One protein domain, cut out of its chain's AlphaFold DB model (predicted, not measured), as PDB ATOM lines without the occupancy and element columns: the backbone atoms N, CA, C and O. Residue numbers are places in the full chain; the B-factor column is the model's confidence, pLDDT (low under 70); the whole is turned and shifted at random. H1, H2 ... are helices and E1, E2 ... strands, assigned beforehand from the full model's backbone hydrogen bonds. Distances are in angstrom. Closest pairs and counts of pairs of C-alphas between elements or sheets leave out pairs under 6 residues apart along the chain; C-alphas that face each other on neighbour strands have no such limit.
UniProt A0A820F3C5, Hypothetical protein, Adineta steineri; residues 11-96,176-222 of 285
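Overview. This is residues 11 to 96 and 176 to 222 of the 285 residues of the protein "Hypothetical protein" of Adineta steineri (UniProt A0A820F3C5). A strongly twisted sheet of six strands, curled like part of a barrel, has helices gathered along one side, and a long thin arm runs out between E5 and E6, with residues 201 to 207 sticking out free. H3 packs on the sheet, while H1 and H5 pack on H2. The printed part has 133 residues with five named helices and six named strands, in the order H1 E1 H2 E2 H3 H4 H5 E3 E4 E5 E6; the mixed sheet runs E1 E2 E3 E4 E5 E6, and the class is mixed, helices and strands. The whole is loose, with a radius of gyration of the C-alphas of 18.3 A and spans of 66 by 33 by 31 A.

Arrangement. Edge strand E1, residues 27 to 30, is parallel to E2, residues 54 to 57, with N 28 and O 54 at 2.8 A. E2 is parallel to E3, residues 90 to 94, with N 57 and O 90 at 2.9 A. E3 is antiparallel to E4, residues 176 to 183, with N 91 and O 180 at 2.8 A. E4, E5, residues 186 to 194, and E6, residues 214 to 217, form a meander, each strand the antiparallel neighbour of the one before, and two hairpins; N 179 and O 191 are 2.8 A apart, as are N 192 and O 216. E5 bends by 55 degrees at residue 190. H3, residues 59 to 64, is over E3 at a height over the sheet of 8.6 A and stands up from the sheet at 54 degrees; their closest C-alphas, Glu 59 and Lys 93, are 5.0 A apart. H2, residues 37 to 48, and H4, residues 66 to 70, each only just on the sheet with 5 pairs of C-alphas within 10 A, only graze it. E1, H2, E2 is a strand-helix-strand unit, two parallel neighbour strands with a helix between, its crossover right-handed; E2, H3, H4, H5, E3 is another, where H5 is residues 76 to 85. H2, with residues 44 to 48 alone, touches H5 about perpendicular at 81 degrees, closest at the C-alphas of Val 45 and Ser 85, 5.4 A. H1, residues 11 to 20, touches H2 at a steep tilt of 41 degrees, the same way, closest at Ile 14 and Ala 43, C-alphas 6.0 A apart. In H1, H2, H3 and H5 every O i to N i+4 pair is within hydrogen-bond range; H4 has 0 of 1, and 1 of 2 O i to N i+3 pairs.

Along the chain. From first to last C-alpha E5 measures 23.0 A, E4 21.8 A and H2 16.1 A. H1 begins at C-alpha 11 (-107.047, 116.744, 20.230), and E6 ends at C-alpha 217 (-75.549, 123.819, 5.642).

Size, cuts and confidence. The farthest C-alphas, Lys 75 and Ser 204, are 67.3 A apart. Residues 97 to 175 are not printed, with 9.2 A between C-alphas 96 and 176. E5 to E6 is a long link, in which residues 197 to 198 pair antiparallel with 210 to 211. The model's pLDDT is under 70 at residues 11 to 23, 64 to 82 and 196 to 213.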
ATOM      1  N   THR A  11    -107.073 117.852  19.275       57.06
ATOM      2  CA  THR A  11    -107.047 116.744  20.230       57.06
ATOM      3  C   THR A  11    -106.629 115.421  19.603       57.06
ATOM      4  O   THR A  11    -105.862 114.699  20.228       57.06
ATOM      5  N   SER A  12    -107.086 115.119  18.389       62.97
ATOM      6  CA  SER A  12    -106.677 113.944  17.614       62.97
ATOM      7  C   SER A  12    -105.250 114.061  17.077       62.97
ATOM      8  O   SER A  12    -104.490 113.102  17.167       62.97
ATOM      9  N   LEU A  13    -104.839 115.253  16.625       62.03
ATOM     10  CA  LEU A  13    -103.455 115.521  16.233       62.03
ATOM     11  C   LEU A  13    -102.511 115.333  17.426       62.03
ATOM     12  O   LEU A  13    -101.517 114.627  17.332       62.03
ATOM     13  N   ILE A  14    -102.849 115.915  18.580       61.81
ATOM     14  CA  ILE A  14    -102.059 115.768  19.803       61.81
ATOM     15  C   ILE A  14    -102.104 114.334  20.313       61.81
ATOM     16  O   ILE A  14    -101.073 113.861  20.776       61.81
ATOM     17  N   SER A  15    -103.239 113.627  20.257       63.03
ATOM     18  CA  SER A  15    -103.301 112.223  20.683       63.03
ATOM     19  C   SER A  15    -102.460 111.327  19.782       63.03
ATOM     20  O   SER A  15    -101.748 110.465  20.291       63.03
ATOM     21  N   ASN A  16    -102.482 111.575  18.471       64.75
ATOM     22  CA  ASN A  16    -101.643 110.876  17.508       64.75
ATOM     23  C   ASN A  16    -100.180 111.204  17.780       64.75
ATOM     24  O   ASN A  16     -99.436 110.297  18.119       64.75
ATOM     25  N   LEU A  17     -99.803 112.480  17.847       62.88
ATOM     26  CA  LEU A  17     -98.437 112.909  18.149       62.88
ATOM     27  C   LEU A  17     -97.941 112.486  19.540       62.88
ATOM     28  O   LEU A  17     -96.753 112.262  19.702       62.88
ATOM     29  N   THR A  18     -98.793 112.344  20.561       62.59
ATOM     30  CA  THR A  18     -98.382 111.802  21.877       62.59
ATOM     31  C   THR A  18     -98.293 110.281  21.875       62.59
ATOM     32  O   THR A  18     -97.444 109.715  22.568       62.59
ATOM     33  N   SER A  19     -99.129 109.597  21.090       62.16
ATOM     34  CA  SER A  19     -98.969 108.168  20.826       62.16
ATOM     35  C   SER A  19     -97.738 107.881  19.963       62.16
ATOM     36  O   SER A  19     -97.033 106.917  20.233       62.16
ATOM     37  N   GLU A  20     -97.401 108.768  19.031       56.62
ATOM     38  CA  GLU A  20     -96.197 108.768  18.202       56.62
ATOM     39  C   GLU A  20     -94.981 109.283  18.962       56.62
ATOM     40  O   GLU A  20     -93.876 108.846  18.691       56.62
ATOM     41  N   ALA A  21     -95.138 110.123  19.985       54.94
ATOM     42  CA  ALA A  21     -94.061 110.425  20.925       54.94
ATOM     43  C   ALA A  21     -93.636 109.160  21.685       54.94
ATOM     44  O   ALA A  21     -92.579 109.152  22.315       54.94
ATOM     45  N   ARG A  22     -94.433 108.069  21.634       57.47
ATOM     46  CA  ARG A  22     -94.002 106.720  22.044       57.47
ATOM     47  C   ARG A  22     -93.000 106.075  21.096       57.47
ATOM     48  O   ARG A  22     -92.307 105.153  21.524       57.47
ATOM     49  N   LEU A  23     -92.908 106.548  19.859       62.81
ATOM     50  CA  LEU A  23     -91.872 106.161  18.915       62.81
ATOM     51  C   LEU A  23     -90.525 106.699  19.402       62.81
ATOM     52  O   LEU A  23     -90.425 107.687  20.123       62.81
ATOM     53  N   LEU A  24     -89.459 106.010  19.011       73.50
ATOM     54  CA  LEU A  24     -88.090 106.384  19.362       73.50
ATOM     55  C   LEU A  24     -87.587 107.572  18.521       73.50
ATOM     56  O   LEU A  24     -86.456 108.009  18.707       73.50
ATOM     57  N   ALA A  25     -88.383 108.082  17.580       80.19
ATOM     58  CA  ALA A  25     -87.999 109.186  16.712       80.19
ATOM     59  C   ALA A  25     -88.030 110.522  17.466       80.19
ATOM     60  O   ALA A  25     -88.942 110.790  18.244       80.19
ATOM     61  N   ARG A  26     -87.028 111.372  17.217       82.62
ATOM     62  CA  ARG A  26     -86.975 112.743  17.754       82.62
ATOM     63  C   ARG A  26     -87.135 113.829  16.705       82.62
ATOM     64  O   ARG A  26     -87.238 114.997  17.065       82.62
ATOM     65  N   VAL A  27     -87.104 113.454  15.434       87.81
ATOM     66  CA  VAL A  27     -87.203 114.381  14.310       87.81
ATOM     67  C   VAL A  27     -88.576 114.225  13.683       87.81
ATOM     68  O   VAL A  27     -88.946 113.121  13.292       87.81
ATOM     69  N   TYR A  28     -89.296 115.333  13.571       86.94
ATOM     70  CA  TYR A  28     -90.616 115.403  12.964       86.94
ATOM     71  C   TYR A  28     -90.574 116.339  11.766       86.94
ATOM     72  O   TYR A  28     -90.092 117.472  11.857       86.94
ATOM     73  N   ILE A  29     -91.095 115.854  10.645       89.19
ATOM     74  CA  ILE A  29     -91.273 116.634   9.425       89.19
ATOM     75  C   ILE A  29     -92.757 116.934   9.305       89.19
ATOM     76  O   ILE A  29     -93.586 116.031   9.364       89.19
ATOM     77  N   ILE A  30     -93.079 118.208   9.151       85.69
ATOM     78  CA  ILE A  30     -94.444 118.699   9.106       85.69
ATOM     79  C   ILE A  30     -94.692 119.372   7.765       85.69
ATOM     80  O   ILE A  30     -93.990 120.301   7.359       85.69
ATOM     81  N   HIS A  31     -95.765 118.932   7.123       86.62
ATOM     82  CA  HIS A  31     -96.317 119.559   5.941       86.62
ATOM     83  C   HIS A  31     -97.787 119.876   6.200       86.62
ATOM     84  O   HIS A  31     -98.584 118.963   6.390       86.62
ATOM     85  N   ALA A  32     -98.133 121.161   6.225       84.94
ATOM     86  CA  ALA A  32     -99.500 121.605   6.471       84.94
ATOM     87  C   ALA A  32     -99.864 122.839   5.631       84.94
ATOM     88  O   ALA A  32     -98.986 123.538   5.098       84.94
ATOM     89  N   GLY A  33    -101.170 123.070   5.496       83.69
ATOM     90  CA  GLY A  33    -101.739 124.299   4.952       83.69
ATOM     91  C   GLY A  33    -101.596 125.477   5.919       83.69
ATOM     92  O   GLY A  33    -101.127 125.322   7.043       83.69
ATOM     93  N   ILE A  34    -101.993 126.669   5.472       82.31
ATOM     94  CA  ILE A  34    -101.942 127.883   6.308       82.31
ATOM     95  C   ILE A  34    -103.045 127.836   7.376       82.31
ATOM     96  O   ILE A  34    -102.853 128.290   8.500       82.31
ATOM     97  N   GLU A  35    -104.183 127.256   7.011       82.12
ATOM     98  CA  GLU A  35    -105.374 127.049   7.825       82.12
ATOM     99  C   GLU A  35    -105.119 126.203   9.082       82.12
ATOM    100  O   GLU A  35    -105.721 126.467  10.120       82.12
ATOM    101  N   ASP A  36    -104.182 125.255   9.015       78.94
ATOM    102  CA  ASP A  36    -103.870 124.330  10.110       78.94
ATOM    103  C   ASP A  36    -102.698 124.814  10.985       78.94
ATOM    104  O   ASP A  36    -102.389 124.216  12.020       78.94
ATOM    105  N   THR A  37    -102.023 125.900  10.589       77.44
ATOM    106  CA  THR A  37    -100.766 126.352  11.204       77.44
ATOM    107  C   THR A  37    -100.909 126.650  12.699       77.44
ATOM    108  O   THR A  37    -100.066 126.228  13.492       77.44
ATOM    109  N   ASP A  38    -101.957 127.361  13.115       75.88
ATOM    110  CA  ASP A  38    -102.131 127.767  14.520       75.88
ATOM    111  C   ASP A  38    -102.367 126.570  15.446       75.88
ATOM    112  O   ASP A  38    -101.840 126.489  16.566       75.88
ATOM    113  N   GLU A  39    -103.155 125.619  14.959       76.19
ATOM    114  CA  GLU A  39    -103.455 124.377  15.649       76.19
ATOM    115  C   GLU A  39    -102.178 123.546  15.818       76.19
ATOM    116  O   GLU A  39    -101.790 123.162  16.928       76.19
ATOM    117  N   LEU A  40    -101.455 123.369  14.719       78.19
ATOM    118  CA  LEU A  40    -100.212 122.625  14.674       78.19
ATOM    119  C   LEU A  40     -99.143 123.212  15.597       78.19
ATOM    120  O   LEU A  40     -98.513 122.492  16.371       78.19
ATOM    121  N   LEU A  41     -98.954 124.529  15.570       77.88
ATOM    122  CA  LEU A  41     -97.953 125.189  16.404       77.88
ATOM    123  C   LEU A  41     -98.319 125.123  17.888       77.88
ATOM    124  O   LEU A  41     -97.440 124.976  18.737       77.88
ATOM    125  N   THR A  42     -99.613 125.130  18.216       78.00
ATOM    126  CA  THR A  42    -100.076 124.867  19.584       78.00
ATOM    127  C   THR A  42     -99.705 123.452  20.042       78.00
ATOM    128  O   THR A  42     -99.292 123.267  21.191       78.00
ATOM    129  N   ALA A  43     -99.815 122.452  19.163       77.06
ATOM    130  CA  ALA A  43     -99.375 121.088  19.452       77.06
ATOM    131  C   ALA A  43     -97.849 121.006  19.628       77.06
ATOM    132  O   ALA A  43     -97.382 120.433  20.614       77.06
ATOM    133  N   VAL A  44     -97.079 121.652  18.747       80.69
ATOM    134  CA  VAL A  44     -95.609 121.736  18.827       80.69
ATOM    135  C   VAL A  44     -95.153 122.313  20.168       80.69
ATOM    136  O   VAL A  44     -94.309 121.712  20.829       80.69
ATOM    137  N   VAL A  45     -95.752 123.423  20.614       79.69
ATOM    138  CA  VAL A  45     -95.446 124.040  21.918       79.69
ATOM    139  C   VAL A  45     -95.693 123.063  23.067       79.69
ATOM    140  O   VAL A  45     -94.871 122.954  23.975       79.69
ATOM    141  N   ARG A  46     -96.807 122.321  23.040       76.81
ATOM    142  CA  ARG A  46     -97.121 121.328  24.082       76.81
ATOM    143  C   ARG A  46     -96.128 120.170  24.095       76.81
ATOM    144  O   ARG A  46     -95.760 119.709  25.168       76.81
ATOM    145  N   LEU A  47     -95.696 119.704  22.928       77.69
ATOM    146  CA  LEU A  47     -94.774 118.573  22.807       77.69
ATOM    147  C   LEU A  47     -93.335 118.958  23.170       77.69
ATOM    148  O   LEU A  47     -92.656 118.183  23.837       77.69
ATOM    149  N   GLN A  48     -92.902 120.171  22.822       76.62
ATOM    150  CA  GLN A  48     -91.593 120.717  23.212       76.62
ATOM    151  C   GLN A  48     -91.422 120.855  24.728       76.62
ATOM    152  O   GLN A  48     -90.316 120.741  25.244       76.62
ATOM    153  N   GLN A  49     -92.518 121.058  25.464       72.06
ATOM    154  CA  GLN A  49     -92.485 121.056  26.930       72.06
ATOM    155  C   GLN A  49     -92.204 119.669  27.522       72.06
ATOM    156  O   GLN A  49     -91.785 119.578  28.675       72.06
ATOM    157  N   LEU A  50     -92.459 118.599  26.765       70.00
ATOM    158  CA  LEU A  50     -92.249 117.223  27.209       70.00
ATOM    159  C   LEU A  50     -90.844 116.735  26.848       70.00
ATOM    160  O   LEU A  50     -90.167 116.155  27.694       70.00
ATOM    161  N   GLU A  51     -90.407 116.974  25.609       72.00
ATOM    162  CA  GLU A  51     -89.098 116.554  25.107       72.00
ATOM    163  C   GLU A  51     -88.526 117.508  24.046       72.00
ATOM    164  O   GLU A  51     -89.239 118.243  23.367       72.00
ATOM    165  N   ASN A  52     -87.205 117.427  23.853       78.19
ATOM    166  CA  ASN A  52     -86.450 118.246  22.902       78.19
ATOM    167  C   ASN A  52     -86.540 117.656  21.485       78.19
ATOM    168  O   ASN A  52     -85.590 117.035  21.000       78.19
ATOM    169  N   PHE A  53     -87.688 117.817  20.834       85.81
ATOM    170  CA  PHE A  53     -87.900 117.352  19.462       85.81
ATOM    171  C   PHE A  53     -87.270 118.287  18.430       85.81
ATOM    172  O   PHE A  53     -87.203 119.493  18.631       85.81
ATOM    173  N   VAL A  54     -86.826 117.762  17.296       90.12
ATOM    174  CA  VAL A  54     -86.416 118.575  16.146       90.12
ATOM    175  C   VAL A  54     -87.591 118.657  15.187       90.12
ATOM    176  O   VAL A  54     -88.108 117.627  14.762       90.12
ATOM    177  N   TRP A  55     -87.989 119.872  14.826       90.06
ATOM    178  CA  TRP A  55     -89.081 120.107  13.886       90.06
ATOM    179  C   TRP A  55     -88.543 120.664  12.576       90.06
ATOM    180  O   TRP A  55     -87.743 121.602  12.580       90.06
ATOM    181  N   ILE A  56     -89.014 120.101  11.469       93.06
ATOM    182  CA  ILE A  56     -88.778 120.591  10.113       93.06
ATOM    183  C   ILE A  56     -90.139 120.933   9.508       93.06
ATOM    184  O   ILE A  56     -91.002 120.062   9.430       93.06
ATOM    185  N   ILE A  57     -90.342 122.183   9.099       91.25
ATOM    186  CA  ILE A  57     -91.626 122.689   8.591       91.25
ATOM    187  C   ILE A  57     -91.521 123.186   7.143       91.25
ATOM    188  O   ILE A  57     -90.457 123.601   6.677       91.25
ATOM    189  N   ASN A  58     -92.639 123.161   6.418       90.81
ATOM    190  CA  ASN A  58     -92.733 123.744   5.080       90.81
ATOM    191  C   ASN A  58     -92.839 125.284   5.119       90.81
ATOM    192  O   ASN A  58     -93.163 125.893   6.140       90.81
ATOM    193  N   GLU A  59     -92.611 125.916   3.964       89.88
ATOM    194  CA  GLU A  59     -92.622 127.378   3.814       89.88
ATOM    195  C   GLU A  59     -93.936 128.027   4.269       89.88
ATOM    196  O   GLU A  59     -93.925 129.092   4.881       89.88
ATOM    197  N   ARG A  60     -95.075 127.375   4.006       86.25
ATOM    198  CA  ARG A  60     -96.399 127.919   4.336       86.25
ATOM    199  C   ARG A  60     -96.563 128.146   5.836       86.25
ATOM    200  O   ARG A  60     -96.943 129.242   6.232       86.25
ATOM    201  N   VAL A  61     -96.210 127.146   6.643       84.81
ATOM    202  CA  VAL A  61     -96.248 127.219   8.113       84.81
ATOM    203  C   VAL A  61     -95.214 128.220   8.634       84.81
ATOM    204  O   VAL A  61     -95.492 128.974   9.565       84.81
ATOM    205  N   LEU A  62     -94.031 128.264   8.012       85.81
ATOM    206  CA  LEU A  62     -92.943 129.170   8.389       85.81
ATOM    207  C   LEU A  62     -93.316 130.650   8.189       85.81
ATOM    208  O   LEU A  62     -93.025 131.484   9.046       85.81
ATOM    209  N   VAL A  63     -93.947 130.979   7.057       78.56
ATOM    210  CA  VAL A  63     -94.248 132.361   6.649       78.56
ATOM    211  C   VAL A  63     -95.563 132.863   7.239       78.56
ATOM    212  O   VAL A  63     -95.633 134.020   7.651       78.56
ATOM    213  N   SER A  64     -96.604 132.028   7.329       69.75
ATOM    214  CA  SER A  64     -97.911 132.488   7.821       69.75
ATOM    215  C   SER A  64     -97.872 132.965   9.270       69.75
ATOM    216  O   SER A  64     -98.719 133.756   9.675       69.75
ATOM    217  N   ASN A  65     -96.884 132.508  10.045       59.78
ATOM    218  CA  ASN A  65     -96.773 132.824  11.459       59.78
ATOM    219  C   ASN A  65     -95.597 133.738  11.821       59.78
ATOM    220  O   ASN A  65     -95.465 134.091  12.982       59.78
ATOM    221  N   SER A  66     -94.768 134.227  10.892       55.38
ATOM    222  CA  SER A  66     -93.718 135.193  11.277       55.38
ATOM    223  C   SER A  66     -94.298 136.453  11.937       55.38
ATOM    224  O   SER A  66     -93.671 137.049  12.802       55.38
ATOM    225  N   SER A  67     -95.528 136.832  11.594       52.75
ATOM    226  CA  SER A  67     -96.230 137.952  12.224       52.75
ATOM    227  C   SER A  67     -96.742 137.593  13.623       52.75
ATOM    228  O   SER A  67     -96.524 138.350  14.558       52.75
ATOM    229  N   ALA A  68     -97.375 136.426  13.797       51.69
ATOM    230  CA  ALA A  68     -97.973 136.006  15.070       51.69
ATOM    231  C   ALA A  68     -97.014 135.222  16.003       51.69
ATOM    232  O   ALA A  68     -97.332 134.922  17.151       51.69
ATOM    233  N   LEU A  69     -95.788 134.952  15.564       53.38
ATOM    234  CA  LEU A  69     -94.685 134.523  16.421       53.38
ATOM    235  C   LEU A  69     -94.042 135.713  17.148       53.38
ATOM    236  O   LEU A  69     -93.492 135.535  18.238       53.38
ATOM    237  N   PHE A  70     -94.115 136.919  16.565       57.22
ATOM    238  CA  PHE A  70     -93.336 138.092  16.990       57.22
ATOM    239  C   PHE A  70     -94.160 139.356  17.280       57.22
ATOM    240  O   PHE A  70     -93.599 140.330  17.782       57.22
ATOM    241  N   ASP A  71     -95.471 139.363  17.028       49.97
ATOM    242  CA  ASP A  71     -96.360 140.467  17.404       49.97
ATOM    243  C   ASP A  71     -96.527 140.496  18.931       49.97
ATOM    244  O   ASP A  71     -97.230 139.681  19.504       49.97
ATOM    245  N   GLY A  72     -95.866 141.425  19.626       48.66
ATOM    246  CA  GLY A  72     -95.775 141.522  21.096       48.66
ATOM    247  C   GLY A  72     -97.088 141.701  21.887       48.66
ATOM    248  O   GLY A  72     -97.058 142.137  23.036       48.66
ATOM    249  N   SER A  73     -98.235 141.364  21.305       52.72
ATOM    250  CA  SER A  73     -99.591 141.475  21.840       52.72
ATOM    251  C   SER A  73     -99.975 140.382  22.859       52.72
ATOM    252  O   SER A  73    -101.063 140.421  23.441       52.72
ATOM    253  N   TYR A  74     -99.111 139.395  23.127       52.03
ATOM    254  CA  TYR A  74     -99.401 138.295  24.061       52.03
ATOM    255  C   TYR A  74     -98.996 138.626  25.508       52.03
ATOM    256  O   TYR A  74     -97.960 139.232  25.766       52.03
ATOM    257  N   LYS A  75     -99.779 138.148  26.494       52.56
ATOM    258  CA  LYS A  75     -99.412 138.204  27.925       52.56
ATOM    259  C   LYS A  75     -97.985 137.667  28.126       52.56
ATOM    260  O   LYS A  75     -97.715 136.531  27.742       52.56
ATOM    261  N   LEU A  76     -97.127 138.455  28.785       54.81
ATOM    262  CA  LEU A  76     -95.667 138.275  28.905       54.81
ATOM    263  C   LEU A  76     -95.203 136.816  29.114       54.81
ATOM    264  O   LEU A  76     -94.257 136.362  28.484       54.81
ATOM    265  N   ILE A  77     -95.900 136.054  29.962       54.00
ATOM    266  CA  ILE A  77     -95.552 134.659  30.282       54.00
ATOM    267  C   ILE A  77     -95.829 133.708  29.107       54.00
ATOM    268  O   ILE A  77     -95.005 132.849  28.807       54.00
ATOM    269  N   LYS A  78     -96.961 133.861  28.405       55.75
ATOM    270  CA  LYS A  78     -97.299 133.019  27.244       55.75
ATOM    271  C   LYS A  78     -96.360 133.310  26.070       55.75
ATOM    272  O   LYS A  78     -95.994 132.386  25.355       55.75
ATOM    273  N   PHE A  79     -95.922 134.564  25.936       63.72
ATOM    274  CA  PHE A  79     -94.938 134.970  24.936       63.72
ATOM    275  C   PHE A  79     -93.582 134.290  25.143       63.72
ATOM    276  O   PHE A  79     -93.031 133.742  24.198       63.72
ATOM    277  N   ILE A  80     -93.082 134.243  26.383       64.62
ATOM    278  CA  ILE A  80     -91.784 133.624  26.697       64.62
ATOM    279  C   ILE A  80     -91.785 132.125  26.369       64.62
ATOM    280  O   ILE A  80     -90.877 131.647  25.694       64.62
ATOM    281  N   TYR A  81     -92.810 131.377  26.796       65.38
ATOM    282  CA  TYR A  81     -92.882 129.938  26.505       65.38
ATOM    283  C   TYR A  81     -93.021 129.652  25.012       65.38
ATOM    284  O   TYR A  81     -92.394 128.724  24.505       65.38
ATOM    285  N   MET A  82     -93.814 130.457  24.307       67.19
ATOM    286  CA  MET A  82     -93.990 130.337  22.866       67.19
ATOM    287  C   MET A  82     -92.672 130.601  22.127       67.19
ATOM    288  O   MET A  82     -92.238 129.784  21.322       67.19
ATOM    289  N   TYR A  83     -91.983 131.682  22.485       71.38
ATOM    290  CA  TYR A  83     -90.694 132.063  21.915       71.38
ATOM    291  C   TYR A  83     -89.613 130.988  22.106       71.38
ATOM    292  O   TYR A  83     -88.888 130.669  21.167       71.38
ATOM    293  N   ILE A  84     -89.533 130.383  23.297       73.06
ATOM    294  CA  ILE A  84     -88.574 129.301  23.580       73.06
ATOM    295  C   ILE A  84     -88.925 128.030  22.798       73.06
ATOM    296  O   ILE A  84     -88.032 127.370  22.275       73.06
ATOM    297  N   SER A  85     -90.214 127.700  22.682       77.00
ATOM    298  CA  SER A  85     -90.666 126.450  22.053       77.00
ATOM    299  C   SER A  85     -90.391 126.385  20.550       77.00
ATOM    300  O   SER A  85     -90.317 125.295  19.989       77.00
ATOM    301  N   PHE A  86     -90.252 127.535  19.890       83.81
ATOM    302  CA  PHE A  86     -89.958 127.600  18.457       83.81
ATOM    303  C   PHE A  86     -88.473 127.761  18.143       83.81
ATOM    304  O   PHE A  86     -88.080 127.726  16.977       83.81
ATOM    305  N   LEU A  87     -87.633 127.912  19.167       88.44
ATOM    306  CA  LEU A  87     -86.198 128.029  18.988       88.44
ATOM    307  C   LEU A  87     -85.633 126.741  18.382       88.44
ATOM    308  O   LEU A  87     -85.825 125.645  18.906       88.44
ATOM    309  N   GLY A  88     -84.914 126.891  17.278       90.69
ATOM    310  CA  GLY A  88     -84.250 125.796  16.591       90.69
ATOM    311  C   GLY A  88     -85.128 124.958  15.665       90.69
ATOM    312  O   GLY A  88     -84.660 123.947  15.141       90.69
ATOM    313  N   ILE A  89     -86.371 125.380  15.412       91.75
ATOM    314  CA  ILE A  89     -87.164 124.832  14.307       91.75
ATOM    315  C   ILE A  89     -86.469 125.152  12.985       91.75
ATOM    316  O   ILE A  89     -85.976 126.266  12.776       91.75
ATOM    317  N   LEU A  90     -86.433 124.163  12.097       94.44
ATOM    318  CA  LEU A  90     -85.933 124.304  10.739       94.44
ATOM    319  C   LEU A  90     -87.100 124.444   9.770       94.44
ATOM    320  O   LEU A  90     -88.126 123.784   9.909       94.44
ATOM    321  N   GLY A  91     -86.936 125.288   8.766       93.94
ATOM    322  CA  GLY A  91     -87.890 125.463   7.688       93.94
ATOM    323  C   GLY A  91     -87.188 125.529   6.345       93.94
ATOM    324  O   GLY A  91     -85.989 125.795   6.264       93.94
ATOM    325  N   VAL A  92     -87.947 125.296   5.286       93.19
ATOM    326  CA  VAL A  92     -87.480 125.497   3.913       93.19
ATOM    327  C   VAL A  92     -88.280 126.637   3.308       93.19
ATOM    328  O   VAL A  92     -89.493 126.699   3.498       93.19
ATOM    329  N   LYS A  93     -87.603 127.533   2.597       92.38
ATOM    330  CA  LYS A  93     -88.212 128.666   1.901       92.38
ATOM    331  C   LYS A  93     -87.642 128.761   0.493       92.38
ATOM    332  O   LYS A  93     -86.441 128.560   0.318       92.38
ATOM    333  N   LEU A  94     -88.457 129.063  -0.513       91.88
ATOM    334  CA  LEU A  94     -87.926 129.389  -1.835       91.88
ATOM    335  C   LEU A  94     -87.004 130.618  -1.743       91.88
ATOM    336  O   LEU A  94     -87.275 131.557  -0.991       91.88
ATOM    337  N   HIS A  95     -85.882 130.595  -2.465       92.38
ATOM    338  CA  HIS A  95     -84.874 131.645  -2.360       92.38
ATOM    339  C   HIS A  95     -85.462 133.029  -2.652       92.38
ATOM    340  O   HIS A  95     -86.275 133.201  -3.559       92.38
ATOM    341  N   SER A  96     -85.012 134.030  -1.897       84.50
ATOM    342  CA  SER A  96     -85.526 135.403  -1.952       84.50
ATOM    343  C   SER A  96     -85.482 136.063  -3.336       84.50
ATOM    344  O   SER A  96     -86.245 136.994  -3.584       84.50
ATOM    345  N   LEU A 176     -83.821 126.901  -6.281       88.81
ATOM    346  CA  LEU A 176     -82.966 127.182  -5.131       88.81
ATOM    347  C   LEU A 176     -83.837 127.495  -3.917       88.81
ATOM    348  O   LEU A 176     -84.677 128.391  -3.958       88.81
ATOM    349  N   TYR A 177     -83.577 126.789  -2.828       92.38
ATOM    350  CA  TYR A 177     -84.235 126.972  -1.549       92.38
ATOM    351  C   TYR A 177     -83.230 127.429  -0.494       92.38
ATOM    352  O   TYR A 177     -82.065 127.033  -0.496       92.38
ATOM    353  N   GLU A 178     -83.699 128.249   0.429       95.00
ATOM    354  CA  GLU A 178     -83.017 128.623   1.657       95.00
ATOM    355  C   GLU A 178     -83.467 127.686   2.781       95.00
ATOM    356  O   GLU A 178     -84.658 127.401   2.945       95.00
ATOM    357  N   ILE A 179     -82.505 127.213   3.570       95.94
ATOM    358  CA  ILE A 179     -82.772 126.507   4.819       95.94
ATOM    359  C   ILE A 179     -82.785 127.549   5.926       95.94
ATOM    360  O   ILE A 179     -81.788 128.230   6.169       95.94
ATOM    361  N   ILE A 180     -83.930 127.675   6.577       95.25
ATOM    362  CA  ILE A 180     -84.196 128.662   7.613       95.25
ATOM    363  C   ILE A 180     -84.143 127.977   8.972       95.25
ATOM    364  O   ILE A 180     -84.661 126.878   9.143       95.25
ATOM    365  N   ASN A 181     -83.550 128.636   9.954       94.94
ATOM    366  CA  ASN A 181     -83.587 128.249  11.354       94.94
ATOM    367  C   ASN A 181     -84.204 129.390  12.160       94.94
ATOM    368  O   ASN A 181     -83.841 130.553  11.980       94.94
ATOM    369  N   ILE A 182     -85.148 129.066  13.041       90.75
ATOM    370  CA  ILE A 182     -85.757 130.058  13.925       90.75
ATOM    371  C   ILE A 182     -84.807 130.306  15.096       90.75
ATOM    372  O   ILE A 182     -84.604 129.437  15.946       90.75
ATOM    373  N   GLN A 183     -84.230 131.504  15.149       90.31
ATOM    374  CA  GLN A 183     -83.216 131.891  16.126       90.31
ATOM    375  C   GLN A 183     -83.626 133.171  16.816       90.31
ATOM    376  O   GLN A 183     -83.782 134.197  16.163       90.31
ATOM    377  N   HIS A 184     -83.785 133.132  18.137       83.62
ATOM    378  CA  HIS A 184     -84.121 134.322  18.922       83.62
ATOM    379  C   HIS A 184     -85.308 135.116  18.339       83.62
ATOM    380  O   HIS A 184     -85.344 136.348  18.371       83.62
ATOM    381  N   GLY A 185     -86.290 134.390  17.811       77.06
ATOM    382  CA  GLY A 185     -87.455 134.961  17.158       77.06
ATOM    383  C   GLY A 185     -87.166 135.718  15.864       77.06
ATOM    384  O   GLY A 185     -87.825 136.705  15.558       77.06
ATOM    385  N   GLN A 186     -86.161 135.276  15.120       83.81
ATOM    386  CA  GLN A 186     -85.848 135.724  13.772       83.81
ATOM    387  C   GLN A 186     -85.714 134.508  12.859       83.81
ATOM    388  O   GLN A 186     -85.363 133.411  13.301       83.81
ATOM    389  N   LEU A 187     -86.006 134.708  11.576       89.25
ATOM    390  CA  LEU A 187     -85.778 133.711  10.538       89.25
ATOM    391  C   LEU A 187     -84.348 133.874  10.015       89.25
ATOM    392  O   LEU A 187     -84.068 134.809   9.266       89.25
ATOM    393  N   THR A 188     -83.447 132.979  10.414       92.88
ATOM    394  CA  THR A 188     -82.039 133.021  10.002       92.88
ATOM    395  C   THR A 188     -81.787 132.014   8.890       92.88
ATOM    396  O   THR A 188     -82.074 130.830   9.051       92.88
ATOM    397  N   VAL A 189     -81.209 132.453   7.772       95.25
ATOM    398  CA  VAL A 189     -80.732 131.538   6.726       95.25
ATOM    399  C   VAL A 189     -79.479 130.827   7.235       95.25
ATOM    400  O   VAL A 189     -78.462 131.466   7.488       95.25
ATOM    401  N   VAL A 190     -79.549 129.506   7.371       96.50
ATOM    402  CA  VAL A 190     -78.443 128.642   7.829       96.50
ATOM    403  C   VAL A 190     -77.922 127.727   6.728       96.50
ATOM    404  O   VAL A 190     -77.002 126.940   6.941       96.50
ATOM    405  N   GLY A 191     -78.504 127.797   5.538       95.62
ATOM    406  CA  GLY A 191     -78.066 126.988   4.421       95.62
ATOM    407  C   GLY A 191     -78.881 127.208   3.166       95.62
ATOM    408  O   GLY A 191     -79.816 128.006   3.129       95.62
ATOM    409  N   THR A 192     -78.517 126.468   2.129       93.94
ATOM    410  CA  THR A 192     -79.228 126.446   0.856       93.94
ATOM    411  C   THR A 192     -79.341 125.018   0.357       93.94
ATOM    412  O   THR A 192     -78.455 124.193   0.577       93.94
ATOM    413  N   TYR A 193     -80.441 124.736  -0.321       91.00
ATOM    414  CA  TYR A 193     -80.662 123.496  -1.035       91.00
ATOM    415  C   TYR A 193     -80.916 123.838  -2.495       91.00
ATOM    416  O   TYR A 193     -81.844 124.580  -2.816       91.00
ATOM    417  N   ARG A 194     -80.081 123.310  -3.385       85.81
ATOM    418  CA  ARG A 194     -80.284 123.424  -4.825       85.81
ATOM    419  C   ARG A 194     -80.528 122.040  -5.396       85.81
ATOM    420  O   ARG A 194     -79.672 121.163  -5.282       85.81
ATOM    421  N   SER A 195     -81.672 121.882  -6.048       75.25
ATOM    422  CA  SER A 195     -81.874 120.766  -6.962       75.25
ATOM    423  C   SER A 195     -81.054 121.059  -8.211       75.25
ATOM    424  O   SER A 195     -81.277 122.079  -8.867       75.25
ATOM    425  N   ASN A 196     -80.052 120.230  -8.499       66.06
ATOM    426  CA  ASN A 196     -79.394 120.271  -9.791       66.06
ATOM    427  C   ASN A 196     -79.655 118.935 -10.480       66.06
ATOM    428  O   ASN A 196     -79.355 117.858  -9.970       66.06
ATOM    429  N   THR A 197     -80.278 119.022 -11.641       59.25
ATOM    430  CA  THR A 197     -80.495 117.867 -12.493       59.25
ATOM    431  C   THR A 197     -79.869 118.244 -13.815       59.25
ATOM    432  O   THR A 197     -80.478 118.891 -14.661       59.25
ATOM    433  N   SER A 198     -78.585 117.930 -13.969       51.22
ATOM    434  CA  SER A 198     -77.914 118.159 -15.242       51.22
ATOM    435  C   SER A 198     -78.406 117.116 -16.242       51.22
ATOM    436  O   SER A 198     -78.045 115.941 -16.146       51.22
ATOM    437  N   ILE A 199     -79.218 117.535 -17.211       51.34
ATOM    438  CA  ILE A 199     -79.537 116.715 -18.379       51.34
ATOM    439  C   ILE A 199     -78.281 116.707 -19.258       51.34
ATOM    440  O   ILE A 199     -77.932 117.716 -19.866       51.34
ATOM    441  N   CYS A 200     -77.554 115.588 -19.305       46.50
ATOM    442  CA  CYS A 200     -76.432 115.451 -20.232       46.50
ATOM    443  C   CYS A 200     -76.970 115.391 -21.671       46.50
ATOM    444  O   CYS A 200     -77.542 114.389 -22.092       46.50
ATOM    445  N   THR A 201     -76.788 116.473 -22.428       44.09
ATOM    446  CA  THR A 201     -77.293 116.632 -23.803       44.09
ATOM    447  C   THR A 201     -76.311 116.173 -24.885       44.09
ATOM    448  O   THR A 201     -76.607 116.305 -26.072       44.09
ATOM    449  N   THR A 202     -75.144 115.613 -24.526       42.62
ATOM    450  CA  THR A 202     -74.126 115.210 -25.511       42.62
ATOM    451  C   THR A 202     -73.686 113.746 -25.383       42.62
ATOM    452  O   THR A 202     -73.155 113.291 -24.374       42.62
ATOM    453  N   SER A 203     -73.851 113.034 -26.503       42.50
ATOM    454  CA  SER A 203     -73.404 111.672 -26.827       42.50
ATOM    455  C   SER A 203     -74.247 110.501 -26.307       42.50
ATOM    456  O   SER A 203     -74.800 110.500 -25.210       42.50
ATOM    457  N   SER A 204     -74.311 109.475 -27.157       46.03
ATOM    458  CA  SER A 204     -75.031 108.195 -27.101       46.03
ATOM    459  C   SER A 204     -74.688 107.278 -25.912       46.03
ATOM    460  O   SER A 204     -74.821 106.060 -26.009       46.03
ATOM    461  N   MET A 205     -74.246 107.850 -24.789       42.84
ATOM    462  CA  MET A 205     -73.806 107.156 -23.580       42.84
ATOM    463  C   MET A 205     -74.375 107.767 -22.285       42.84
ATOM    464  O   MET A 205     -73.891 107.461 -21.200       42.84
ATOM    465  N   CYS A 206     -75.414 108.601 -22.366       49.59
ATOM    466  CA  CYS A 206     -76.113 109.121 -21.189       49.59
ATOM    467  C   CYS A 206     -77.335 108.247 -20.890       49.59
ATOM    468  O   CYS A 206     -78.412 108.452 -21.442       49.59
ATOM    469  N   ARG A 207     -77.146 107.227 -20.049       44.16
ATOM    470  CA  ARG A 207     -78.232 106.367 -19.548       44.16
ATOM    471  C   ARG A 207     -78.612 106.687 -18.098       44.16
ATOM    472  O   ARG A 207     -79.379 105.944 -17.500       44.16
ATOM    473  N   GLU A 208     -78.081 107.772 -17.539       45.06
ATOM    474  CA  GLU A 208     -78.211 108.086 -16.119       45.06
ATOM    475  C   GLU A 208     -78.430 109.592 -15.928       45.06
ATOM    476  O   GLU A 208     -77.577 110.412 -16.270       45.06
ATOM    477  N   VAL A 209     -79.611 109.954 -15.424       51.06
ATOM    478  CA  VAL A 209     -79.871 111.287 -14.877       51.06
ATOM    479  C   VAL A 209     -79.064 111.374 -13.591       51.06
ATOM    480  O   VAL A 209     -79.385 110.700 -12.615       51.06
ATOM    481  N   ILE A 210     -77.986 112.156 -13.594       52.19
ATOM    482  CA  ILE A 210     -77.230 112.407 -12.369       52.19
ATOM    483  C   ILE A 210     -77.943 113.543 -11.643       52.19
ATOM    484  O   ILE A 210     -77.685 114.718 -11.903       52.19
ATOM    485  N   ASP A 211     -78.869 113.178 -10.766       54.69
ATOM    486  CA  ASP A 211     -79.424 114.103  -9.787       54.69
ATOM    487  C   ASP A 211     -78.318 114.431  -8.776       54.69
ATOM    488  O   ASP A 211     -77.930 113.581  -7.968       54.69
ATOM    489  N   ARG A 212     -77.720 115.626  -8.865       61.19
ATOM    490  CA  ARG A 212     -76.788 116.097  -7.832       61.19
ATOM    491  C   ARG A 212     -77.514 117.153  -7.020       61.19
ATOM    492  O   ARG A 212     -77.353 118.353  -7.205       61.19
ATOM    493  N   THR A 213     -78.304 116.704  -6.065       68.69
ATOM    494  CA  THR A 213     -78.811 117.606  -5.035       68.69
ATOM    495  C   THR A 213     -77.637 118.162  -4.225       68.69
ATOM    496  O   THR A 213     -76.766 117.428  -3.758       68.69
ATOM    497  N   GLU A 214     -77.563 119.488  -4.097       83.12
ATOM    498  CA  GLU A 214     -76.511 120.159  -3.334       83.12
ATOM    499  C   GLU A 214     -77.137 120.849  -2.121       83.12
ATOM    500  O   GLU A 214     -77.698 121.943  -2.217       83.12
ATOM    501  N   LEU A 215     -77.047 120.184  -0.967       89.12
ATOM    502  CA  LEU A 215     -77.386 120.762   0.328       89.12
ATOM    503  C   LEU A 215     -76.123 121.357   0.957       89.12
ATOM    504  O   LEU A 215     -75.181 120.635   1.287       89.12
ATOM    505  N   LYS A 216     -76.117 122.674   1.156       92.31
ATOM    506  CA  LYS A 216     -75.068 123.397   1.883       92.31
ATOM    507  C   LYS A 216     -75.640 123.912   3.186       92.31
ATOM    508  O   LYS A 216     -76.487 124.800   3.165       92.31
ATOM    509  N   LEU A 217     -75.163 123.380   4.304       93.25
ATOM    510  CA  LEU A 217     -75.549 123.819   5.642       93.25
ATOM    511  C   LEU A 217     -74.348 124.421   6.360       93.25
ATOM    512  O   LEU A 217     -73.250 123.870   6.322       93.25
ATOM    513  N   ASN A 218     -74.582 125.530   7.049       94.31
ATOM    514  CA  ASN A 218     -73.676 126.060   8.047       94.31
ATOM    515  C   ASN A 218     -74.103 125.529   9.419       94.31
ATOM    516  O   ASN A 218     -74.858 126.183  10.138       94.31
ATOM    517  N   GLU A 219     -73.673 124.309   9.751       90.94
ATOM    518  CA  GLU A 219     -74.103 123.623  10.978       90.94
ATOM    519  C   GLU A 219     -73.751 124.401  12.254       90.94
ATOM    520  O   GLU A 219     -74.528 124.377  13.205       90.94
ATOM    521  N   ASP A 220     -72.649 125.157  12.244       92.31
ATOM    522  CA  ASP A 220     -72.206 125.982  13.377       92.31
ATOM    523  C   ASP A 220     -73.148 127.160  13.661       92.31
ATOM    524  O   ASP A 220     -73.182 127.687  14.774       92.31
ATOM    525  N   GLN A 221     -73.917 127.588  12.656       94.25
ATOM    526  CA  GLN A 221     -74.931 128.623  12.812       94.25
ATOM    527  C   GLN A 221     -76.285 128.065  13.234       94.25
ATOM    528  O   GLN A 221     -77.154 128.860  13.578       94.25
ATOM    529  N   ILE A 222     -76.503 126.748  13.210       95.62
ATOM    530  CA  ILE A 222     -77.796 126.161  13.569       95.62
ATOM    531  C   ILE A 222     -77.942 126.141  15.087       95.62
ATOM    532  O   ILE A 222     -77.182 125.487  15.802       95.62
TER     533      ILE A 222